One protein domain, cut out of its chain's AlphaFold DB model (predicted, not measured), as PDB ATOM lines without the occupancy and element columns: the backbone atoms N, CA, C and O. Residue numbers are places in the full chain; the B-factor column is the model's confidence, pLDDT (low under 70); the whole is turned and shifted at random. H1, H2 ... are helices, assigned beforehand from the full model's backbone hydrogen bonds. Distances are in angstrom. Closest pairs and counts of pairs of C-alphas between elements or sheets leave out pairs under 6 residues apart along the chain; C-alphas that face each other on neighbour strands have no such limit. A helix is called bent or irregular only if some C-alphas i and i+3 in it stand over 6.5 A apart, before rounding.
ATOM      1  N   LYS A 101       2.504  16.453 -18.613       67.38
ATOM      2  CA  LYS A 101       2.654  17.868 -18.227       67.38
ATOM      3  C   LYS A 101       4.050  18.202 -17.684       67.38
ATOM      4  O   LYS A 101       4.449  19.363 -17.700       67.38
ATOM      5  N   ILE A 102       4.772  17.208 -17.165       73.31
ATOM      6  CA  ILE A 102       6.154  17.374 -16.703       73.31
ATOM      7  C   ILE A 102       7.101  17.325 -17.903       73.31
ATOM      8  O   ILE A 102       7.988  18.167 -17.996       73.31
ATOM      9  N   GLU A 103       6.871  16.406 -18.841       72.81
ATOM     10  CA  GLU A 103       7.641  16.300 -20.083       72.81
ATOM     11  C   GLU A 103       7.522  17.573 -20.933       72.81
ATOM     12  O   GLU A 103       8.548  18.151 -21.289       72.81
ATOM     13  N   ASP A 104       6.310  18.108 -21.124       77.50
ATOM     14  CA  ASP A 104       6.089  19.376 -21.841       77.50
ATOM     15  C   ASP A 104       6.780  20.570 -21.156       77.50
ATOM     16  O   ASP A 104       7.299  21.477 -21.809       77.50
ATOM     17  N   MET A 105       6.833  20.574 -19.820       77.06
ATOM     18  CA  MET A 105       7.511  21.622 -19.052       77.06
ATOM     19  C   MET A 105       9.036  21.538 -19.186       77.06
ATOM     20  O   MET A 105       9.707  22.570 -19.218       77.06
ATOM     21  N   VAL A 106       9.588  20.324 -19.255       80.56
ATOM     22  CA  VAL A 106      11.020  20.098 -19.486       80.56
ATOM     23  C   VAL A 106      11.387  20.483 -20.917       80.56
ATOM     24  O   VAL A 106      12.381  21.185 -21.100       80.56
ATOM     25  N   LEU A 107      10.560  20.133 -21.905       78.31
ATOM     26  CA  LEU A 107      10.770  20.500 -23.308       78.31
ATOM     27  C   LEU A 107      10.779  22.025 -23.498       78.31
ATOM     28  O   LEU A 107      11.734  22.580 -24.038       78.31
ATOM     29  N   MET A 108       9.788  22.723 -22.933       78.00
ATOM     30  CA  MET A 108       9.731  24.191 -22.923       78.00
ATOM     31  C   MET A 108      10.939  24.830 -22.220       78.00
ATOM     32  O   MET A 108      11.343  25.945 -22.549       78.00
ATOM     33  N   ARG A 109      11.525  24.160 -21.220       74.44
ATOM     34  CA  ARG A 109      12.699  24.670 -20.499       74.44
ATOM     35  C   ARG A 109      13.992  24.477 -21.288       74.44
ATOM     36  O   ARG A 109      14.843  25.359 -21.233       74.44
ATOM     37  N   LEU A 110      14.124  23.374 -22.023       73.06
ATOM     38  CA  LEU A 110      15.260  23.128 -22.916       73.06
ATOM     39  C   LEU A 110      15.263  24.111 -24.093       73.06
ATOM     40  O   LEU A 110      16.278  24.752 -24.341       73.06
ATOM     41  N   GLU A 111      14.111  24.342 -24.723       75.19
ATOM     42  CA  GLU A 111      14.006  25.286 -25.842       75.19
ATOM     43  C   GLU A 111      14.299  26.745 -25.422       75.19
ATOM     44  O   GLU A 111      14.847  27.534 -26.193       75.19
ATOM     45  N   ASN A 112      13.978  27.116 -24.175       71.06
ATOM     46  CA  ASN A 112      14.336  28.428 -23.627       71.06
ATOM     47  C   ASN A 112      15.838  28.563 -23.330       71.06
ATOM     48  O   ASN A 112      16.384  29.647 -23.519       71.06
ATOM     49  N   LEU A 113      16.512  27.489 -22.907       66.06
ATOM     50  CA  LEU A 113      17.959  27.514 -22.666       66.06
ATOM     51  C   LEU A 113      18.741  27.716 -23.966       66.06
ATOM     52  O   LEU A 113      19.687  28.498 -23.976       66.06
ATOM     53  N   ASP A 114      18.320  27.096 -25.069       64.44
ATOM     54  CA  ASP A 114      18.967  27.296 -26.372       64.44
ATOM     55  C   ASP A 114      18.765  28.723 -26.903       64.44
ATOM     56  O   ASP A 114      19.698  29.324 -27.445       64.44
ATOM     57  N   LYS A 115      17.584  29.319 -26.675       65.88
ATOM     58  CA  LYS A 115      17.309  30.729 -27.008       65.88
ATOM     59  C   LYS A 115      18.143  31.690 -26.160       65.88
ATOM     60  O   LYS A 115      18.735  32.618 -26.710       65.88
ATOM     61  N   GLU A 116      18.256  31.463 -24.850       58.38
ATOM     62  CA  GLU A 116      19.117  32.281 -23.983       58.38
ATOM     63  C   GLU A 116      20.597  32.160 -24.387       58.38
ATOM     64  O   GLU A 116      21.297  33.169 -24.486       58.38
ATOM     65  N   ASN A 117      21.063  30.957 -24.729       59.34
ATOM     66  CA  ASN A 117      22.446  30.728 -25.148       59.34
ATOM     67  C   ASN A 117      22.763  31.376 -26.514       59.34
ATOM     68  O   ASN A 117      23.854  31.918 -26.710       59.34
ATOM     69  N   ALA A 118      21.800  31.394 -27.444       60.97
ATOM     70  CA  ALA A 118      21.928  32.102 -28.720       60.97
ATOM     71  C   ALA A 118      22.048  33.624 -28.528       60.97
ATOM     72  O   ALA A 118      22.906  34.254 -29.147       60.97
ATOM     73  N   THR A 119      21.262  34.212 -27.616       60.78
ATOM     74  CA  THR A 119      21.356  35.655 -27.316       60.78
ATOM     75  C   THR A 119      22.669  36.042 -26.631       60.78
ATOM     76  O   THR A 119      23.177  37.140 -26.851       60.78
ATOM     77  N   HIS A 120      23.266  35.140 -25.845       59.19
ATOM     78  CA  HIS A 120      24.556  35.392 -25.200       59.19
ATOM     79  C   HIS A 120      25.718  35.426 -26.205       59.19
ATOM     80  O   HIS A 120      26.570  36.311 -26.133       59.19
ATOM     81  N   LYS A 121      25.734  34.507 -27.181       61.44
ATOM     82  CA  LYS A 121      26.763  34.481 -28.238       61.44
ATOM     83  C   LYS A 121      26.741  35.745 -29.104       61.44
ATOM     84  O   LYS A 121      27.796  36.251 -29.485       61.44
ATOM     85  N   ASP A 122      25.556  36.289 -29.364       67.75
ATOM     86  CA  ASP A 122      25.401  37.513 -30.156       67.75
ATOM     87  C   ASP A 122      25.920  38.762 -29.414       67.75
ATOM     88  O   ASP A 122      26.533  39.659 -30.002       67.75
ATOM     89  N   MET A 123      25.786  38.786 -28.080       72.38
ATOM     90  CA  MET A 123      26.343  39.854 -27.243       72.38
ATOM     91  C   MET A 123      27.880  39.872 -27.232       72.38
ATOM     92  O   MET A 123      28.475  40.952 -27.195       72.38
ATOM     93  N   GLU A 124      28.535  38.709 -27.274       78.44
ATOM     94  CA  GLU A 124      30.001  38.621 -27.324       78.44
ATOM     95  C   GLU A 124      30.553  39.075 -28.679       78.44
ATOM     96  O   GLU A 124      31.491  39.877 -28.717       78.44
ATOM     97  N   SER A 125      29.921  38.650 -29.780       83.38
ATOM     98  CA  SER A 125      30.273  39.086 -31.140       83.38
ATOM     99  C   SER A 125      30.126  40.604 -31.299       83.38
ATOM    100  O   SER A 125      31.030  41.297 -31.771       83.38
ATOM    101  N   THR A 126      29.025  41.150 -30.776       85.94
ATOM    102  CA  THR A 126      28.762  42.591 -30.769       85.94
ATOM    103  C   THR A 126      29.816  43.361 -29.964       85.94
ATOM    104  O   THR A 126      30.338  44.378 -30.423       85.94
ATOM    105  N   ARG A 127      30.188  42.873 -28.771       88.94
ATOM    106  CA  ARG A 127      31.226  43.504 -27.938       88.94
ATOM    107  C   ARG A 127      32.596  43.484 -28.619       88.94
ATOM    108  O   ARG A 127      33.312  44.482 -28.543       88.94
ATOM    109  N   PHE A 128      32.954  42.383 -29.280       90.38
ATOM    110  CA  PHE A 128      34.196  42.295 -30.046       90.38
ATOM    111  C   PHE A 128      34.220  43.316 -31.192       90.38
ATOM    112  O   PHE A 128      35.206  44.037 -31.340       90.38
ATOM    113  N   GLY A 129      33.113  43.458 -31.931       89.56
ATOM    114  CA  GLY A 129      32.976  44.467 -32.985       89.56
ATOM    115  C   GLY A 129      33.221  45.895 -32.485       89.56
ATOM    116  O   GLY A 129      34.006  46.629 -33.085       89.56
ATOM    117  N   TYR A 130      32.628  46.270 -31.345       91.50
ATOM    118  CA  TYR A 130      32.855  47.588 -30.734       91.50
ATOM    119  C   TYR A 130      34.307  47.806 -30.299       91.50
ATOM    120  O   TYR A 130      34.847  48.892 -30.491       91.50
ATOM    121  N   PHE A 131      34.955  46.782 -29.739       93.88
ATOM    122  CA  PHE A 131      36.360  46.872 -29.344       93.88
ATOM    123  C   PHE A 131      37.285  47.086 -30.552       93.88
ATOM    124  O   PHE A 131      38.163  47.947 -30.516       93.88
ATOM    125  N   VAL A 132      37.069  46.342 -31.642       91.75
ATOM    126  CA  VAL A 132      37.845  46.509 -32.881       91.75
ATOM    127  C   VAL A 132      37.619  47.897 -33.488       91.75
ATOM    128  O   VAL A 132      38.578  48.512 -33.953       91.75
ATOM    129  N   ALA A 133      36.390  48.421 -33.441       92.31
ATOM    130  CA  ALA A 133      36.076  49.770 -33.914       92.31
ATOM    131  C   ALA A 133      36.809  50.863 -33.109       92.31
ATOM    132  O   ALA A 133      37.460  51.714 -33.711       92.31
ATOM    133  N   ASP A 134      36.790  50.792 -31.772       95.00
ATOM    134  CA  ASP A 134      37.530  51.721 -30.895       95.00
ATOM    135  C   ASP A 134      39.050  51.648 -31.133       95.00
ATOM    136  O   ASP A 134      39.747  52.665 -31.174       95.00
ATOM    137  N   MET A 135      39.585  50.446 -31.364       94.19
ATOM    138  CA  MET A 135      40.996  50.276 -31.713       94.19
ATOM    139  C   MET A 135      41.327  50.900 -33.078       94.19
ATOM    140  O   MET A 135      42.363  51.548 -33.219       94.19
ATOM    141  N   MET A 136      40.448  50.744 -34.073       93.25
ATOM    142  CA  MET A 136      40.602  51.340 -35.406       93.25
ATOM    143  C   MET A 136      40.529  52.870 -35.377       93.25
ATOM    144  O   MET A 136      41.213  53.513 -36.169       93.25
ATOM    145  N   GLU A 137      39.759  53.462 -34.460       96.06
ATOM    146  CA  GLU A 137      39.652  54.915 -34.292       96.06
ATOM    147  C   GLU A 137      40.951  55.544 -33.758       96.06
ATOM    148  O   GLU A 137      41.321  56.646 -34.159       96.06
ATOM    149  N   LYS A 138      41.700  54.808 -32.926       97.12
ATOM    150  CA  LYS A 138      42.982  55.250 -32.341       97.12
ATOM    151  C   LYS A 138      44.175  55.159 -33.299       97.12
ATOM    152  O   LYS A 138      45.246  55.685 -32.995       97.12
ATOM    153  N   ILE A 139      44.025  54.477 -34.433       94.69
ATOM    154  CA  ILE A 139      45.102  54.282 -35.410       94.69
ATOM    155  C   ILE A 139      45.113  55.459 -36.403       94.69
ATOM    156  O   ILE A 139      44.054  55.841 -36.893       94.69
ATOM    157  N   PRO A 140      46.282  56.028 -36.758       96.75
ATOM    158  CA  PRO A 140      46.373  57.070 -37.782       96.75
ATOM    159  C   PRO A 140      45.832  56.592 -39.137       96.75
ATOM    160  O   PRO A 140      46.132  55.468 -39.542       96.75
ATOM    161  N   ASP A 141      45.118  57.450 -39.874       95.38
ATOM    162  CA  ASP A 141      44.424  57.070 -41.120       95.38
ATOM    163  C   ASP A 141      45.326  56.357 -42.138       95.38
ATOM    164  O   ASP A 141      44.957  55.309 -42.660       95.38
ATOM    165  N   HIS A 142      46.561  56.833 -42.326       96.56
ATOM    166  CA  HIS A 142      47.537  56.236 -43.251       96.56
ATOM    167  C   HIS A 142      47.979  54.802 -42.890       96.56
ATOM    168  O   HIS A 142      48.611  54.134 -43.703       96.56
ATOM    169  N   LYS A 143      47.681  54.319 -41.674       96.12
ATOM    170  CA  LYS A 143      47.974  52.946 -41.223       96.12
ATOM    171  C   LYS A 143      46.724  52.078 -41.096       96.12
ATOM    172  O   LYS A 143      46.866  50.866 -40.925       96.12
ATOM    173  N   LYS A 144      45.518  52.656 -41.171       95.25
ATOM    174  CA  LYS A 144      44.262  51.916 -40.969       95.25
ATOM    175  C   LYS A 144      44.106  50.796 -41.990       95.25
ATOM    176  O   LYS A 144      43.801  49.675 -41.594       95.25
ATOM    177  N   ASP A 145      44.405  51.058 -43.259       94.88
ATOM    178  CA  ASP A 145      44.278  50.052 -44.319       94.88
ATOM    179  C   ASP A 145      45.243  48.879 -44.125       94.88
ATOM    180  O   ASP A 145      44.829  47.725 -44.222       94.88
ATOM    181  N   ALA A 146      46.498  49.147 -43.752       95.81
ATOM    182  CA  ALA A 146      47.486  48.104 -43.470       95.81
ATOM    183  C   ALA A 146      47.073  47.225 -42.276       95.81
ATOM    184  O   ALA A 146      47.185  45.999 -42.330       95.81
ATOM    185  N   VAL A 147      46.548  47.836 -41.208       95.69
ATOM    186  CA  VAL A 147      46.044  47.094 -40.042       95.69
ATOM    187  C   VAL A 147      44.795  46.292 -40.403       95.69
ATOM    188  O   VAL A 147      44.700  45.123 -40.037       95.69
ATOM    189  N   LYS A 148      43.870  46.871 -41.174       94.50
ATOM    190  CA  LYS A 148      42.658  46.195 -41.651       94.50
ATOM    191  C   LYS A 148      43.003  44.973 -42.506       94.50
ATOM    192  O   LYS A 148      42.464  43.894 -42.269       94.50
ATOM    193  N   LEU A 149      43.955  45.117 -43.431       95.69
ATOM    194  CA  LEU A 149      44.520  44.016 -44.217       95.69
ATOM    195  C   LEU A 149      45.090  42.913 -43.318       95.69
ATOM    196  O   LEU A 149      44.806  41.739 -43.542       95.69
ATOM    197  N   LYS A 150      45.837  43.268 -42.265       95.69
ATOM    198  CA  LYS A 150      46.423  42.272 -41.356       95.69
ATOM    199  C   LYS A 150      45.378  41.558 -40.495       95.69
ATOM    200  O   LYS A 150      45.502  40.354 -40.285       95.69
ATOM    201  N   ILE A 151      44.341  42.265 -40.043       92.44
ATOM    202  CA  ILE A 151      43.205  41.667 -39.325       92.44
ATOM    203  C   ILE A 151      42.467  40.682 -40.239       92.44
ATOM    204  O   ILE A 151      42.212  39.555 -39.825       92.44
ATOM    205  N   TYR A 152      42.171  41.059 -41.488       92.38
ATOM    206  CA  TYR A 152      41.538  40.138 -42.436       92.38
ATOM    207  C   TYR A 152      42.408  38.921 -42.750       92.38
ATOM    208  O   TYR A 152      41.877  37.817 -42.800       92.38
ATOM    209  N   GLN A 153      43.724  39.100 -42.901       93.75
ATOM    210  CA  GLN A 153      44.660  37.991 -43.095       93.75
ATOM    211  C   GLN A 153      44.599  36.999 -41.925       93.75
ATOM    212  O   GLN A 153      44.449  35.803 -42.148       93.75
ATOM    213  N   LEU A 154      44.644  37.496 -40.683       92.25
ATOM    214  CA  LEU A 154      44.551  36.658 -39.482       92.25
ATOM    215  C   LEU A 154      43.213  35.913 -39.397       92.25
ATOM    216  O   LEU A 154      43.189  34.735 -39.054       92.25
ATOM    217  N   LEU A 155      42.101  36.580 -39.722       91.00
ATOM    218  CA  LEU A 155      40.782  35.941 -39.742       91.00
ATOM    219  C   LEU A 155      40.690  34.865 -40.829       91.00
ATOM    220  O   LEU A 155      40.124  33.804 -40.588       91.00
ATOM    221  N   TYR A 156      41.260  35.116 -42.007       90.50
ATOM    222  CA  TYR A 156      41.282  34.149 -43.100       90.50
ATOM    223  C   TYR A 156      42.119  32.909 -42.750       90.50
ATOM    224  O   TYR A 156      41.658  31.788 -42.953       90.50
ATOM    225  N   GLU A 157      43.307  33.101 -42.165       90.81
ATOM    226  CA  GLU A 157      44.172  32.015 -41.680       90.81
ATOM    227  C   GLU A 157      43.499  31.200 -40.565       90.81
ATOM    228  O   GLU A 157      43.528  29.973 -40.596       90.81
ATOM    229  N   ALA A 158      42.827  31.861 -39.617       86.25
ATOM    230  CA  ALA A 158      42.131  31.189 -38.520       86.25
ATOM    231  C   ALA A 158      40.931  30.340 -38.984       86.25
ATOM    232  O   ALA A 158      40.578  29.364 -38.325       86.25
ATOM    233  N   VAL A 159      40.298  30.701 -40.106       87.94
ATOM    234  CA  VAL A 159      39.149  29.976 -40.678       87.94
ATOM    235  C   VAL A 159      39.585  28.805 -41.573       87.94
ATOM    236  O   VAL A 159      38.783  27.910 -41.834       87.94
ATOM    237  N   GLN A 160      40.847  28.758 -42.015       71.56
ATOM    238  CA  GLN A 160      41.379  27.730 -42.925       71.56
ATOM    239  C   GLN A 160      42.584  26.981 -42.314       71.56
ATOM    240  O   GLN A 160      43.707  27.134 -42.798       71.56
TER     241      GLN A 160
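Overview. This is residues 101 to 160 of the 328 residues of a protein of Amphiprion ocellaris (UniProt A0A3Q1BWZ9). One long helix, H1, makes the long axis, and after a tight turn a helix about half its length, H2, folds back from the far end, so that the two make a lopsided V. The arms of the V meet near the turn and spread from there; residues 101 to 131 of H1 and residues 152 to 160, of which 152 to 159 belong to H2, stand free. The printed part has 60 residues, with two named helices in the order H1, H2 and no named strand; the class is all helix. The whole is extended, with a radius of gyration of the C-alphas of 19.5 A, and its C-alphas span 64 by 27 by 8 A.

Along the chain. H1 is residues 101 to 137, beginning with C-alpha 101 at (2.654, 17.868, -18.227) and ending with C-alpha 137 at (39.652, 54.915, -34.292), 54.8 A from first to last C-alpha. H2 is residues 141 to 159, 27.6 A long between its first and last C-alphas, and ends with C-alpha 159 at (39.149, 29.976, -40.678). H2 is irregular: C-alphas 142 and 145 are 7.1 A apart.

Arrangement. H1 and H2 are close but not clearly touching, with 1 pair of C-alphas within 8 A. That closest pair is Met 136 and Lys 144, whose C-alphas are 6.7 A apart. The helices run opposite ways at a tilt of 35.1 degrees, only just steep, and their centres are 27.2 A apart. In H1 every O i to N i+4 pair is within hydrogen-bond range; in H2 13 of 15 are.

Size, cuts and confidence. The outline is a rod, and the C-alphas farthest apart, those of Lys 101 and His 142, are 64.1 A from each other. The printed part has no cut, and the link from H1 to H2, with 3 residues between them, is tight. The mean pLDDT of the printed part is 83.2, with residue 101 and residues 113 to 122 under 70.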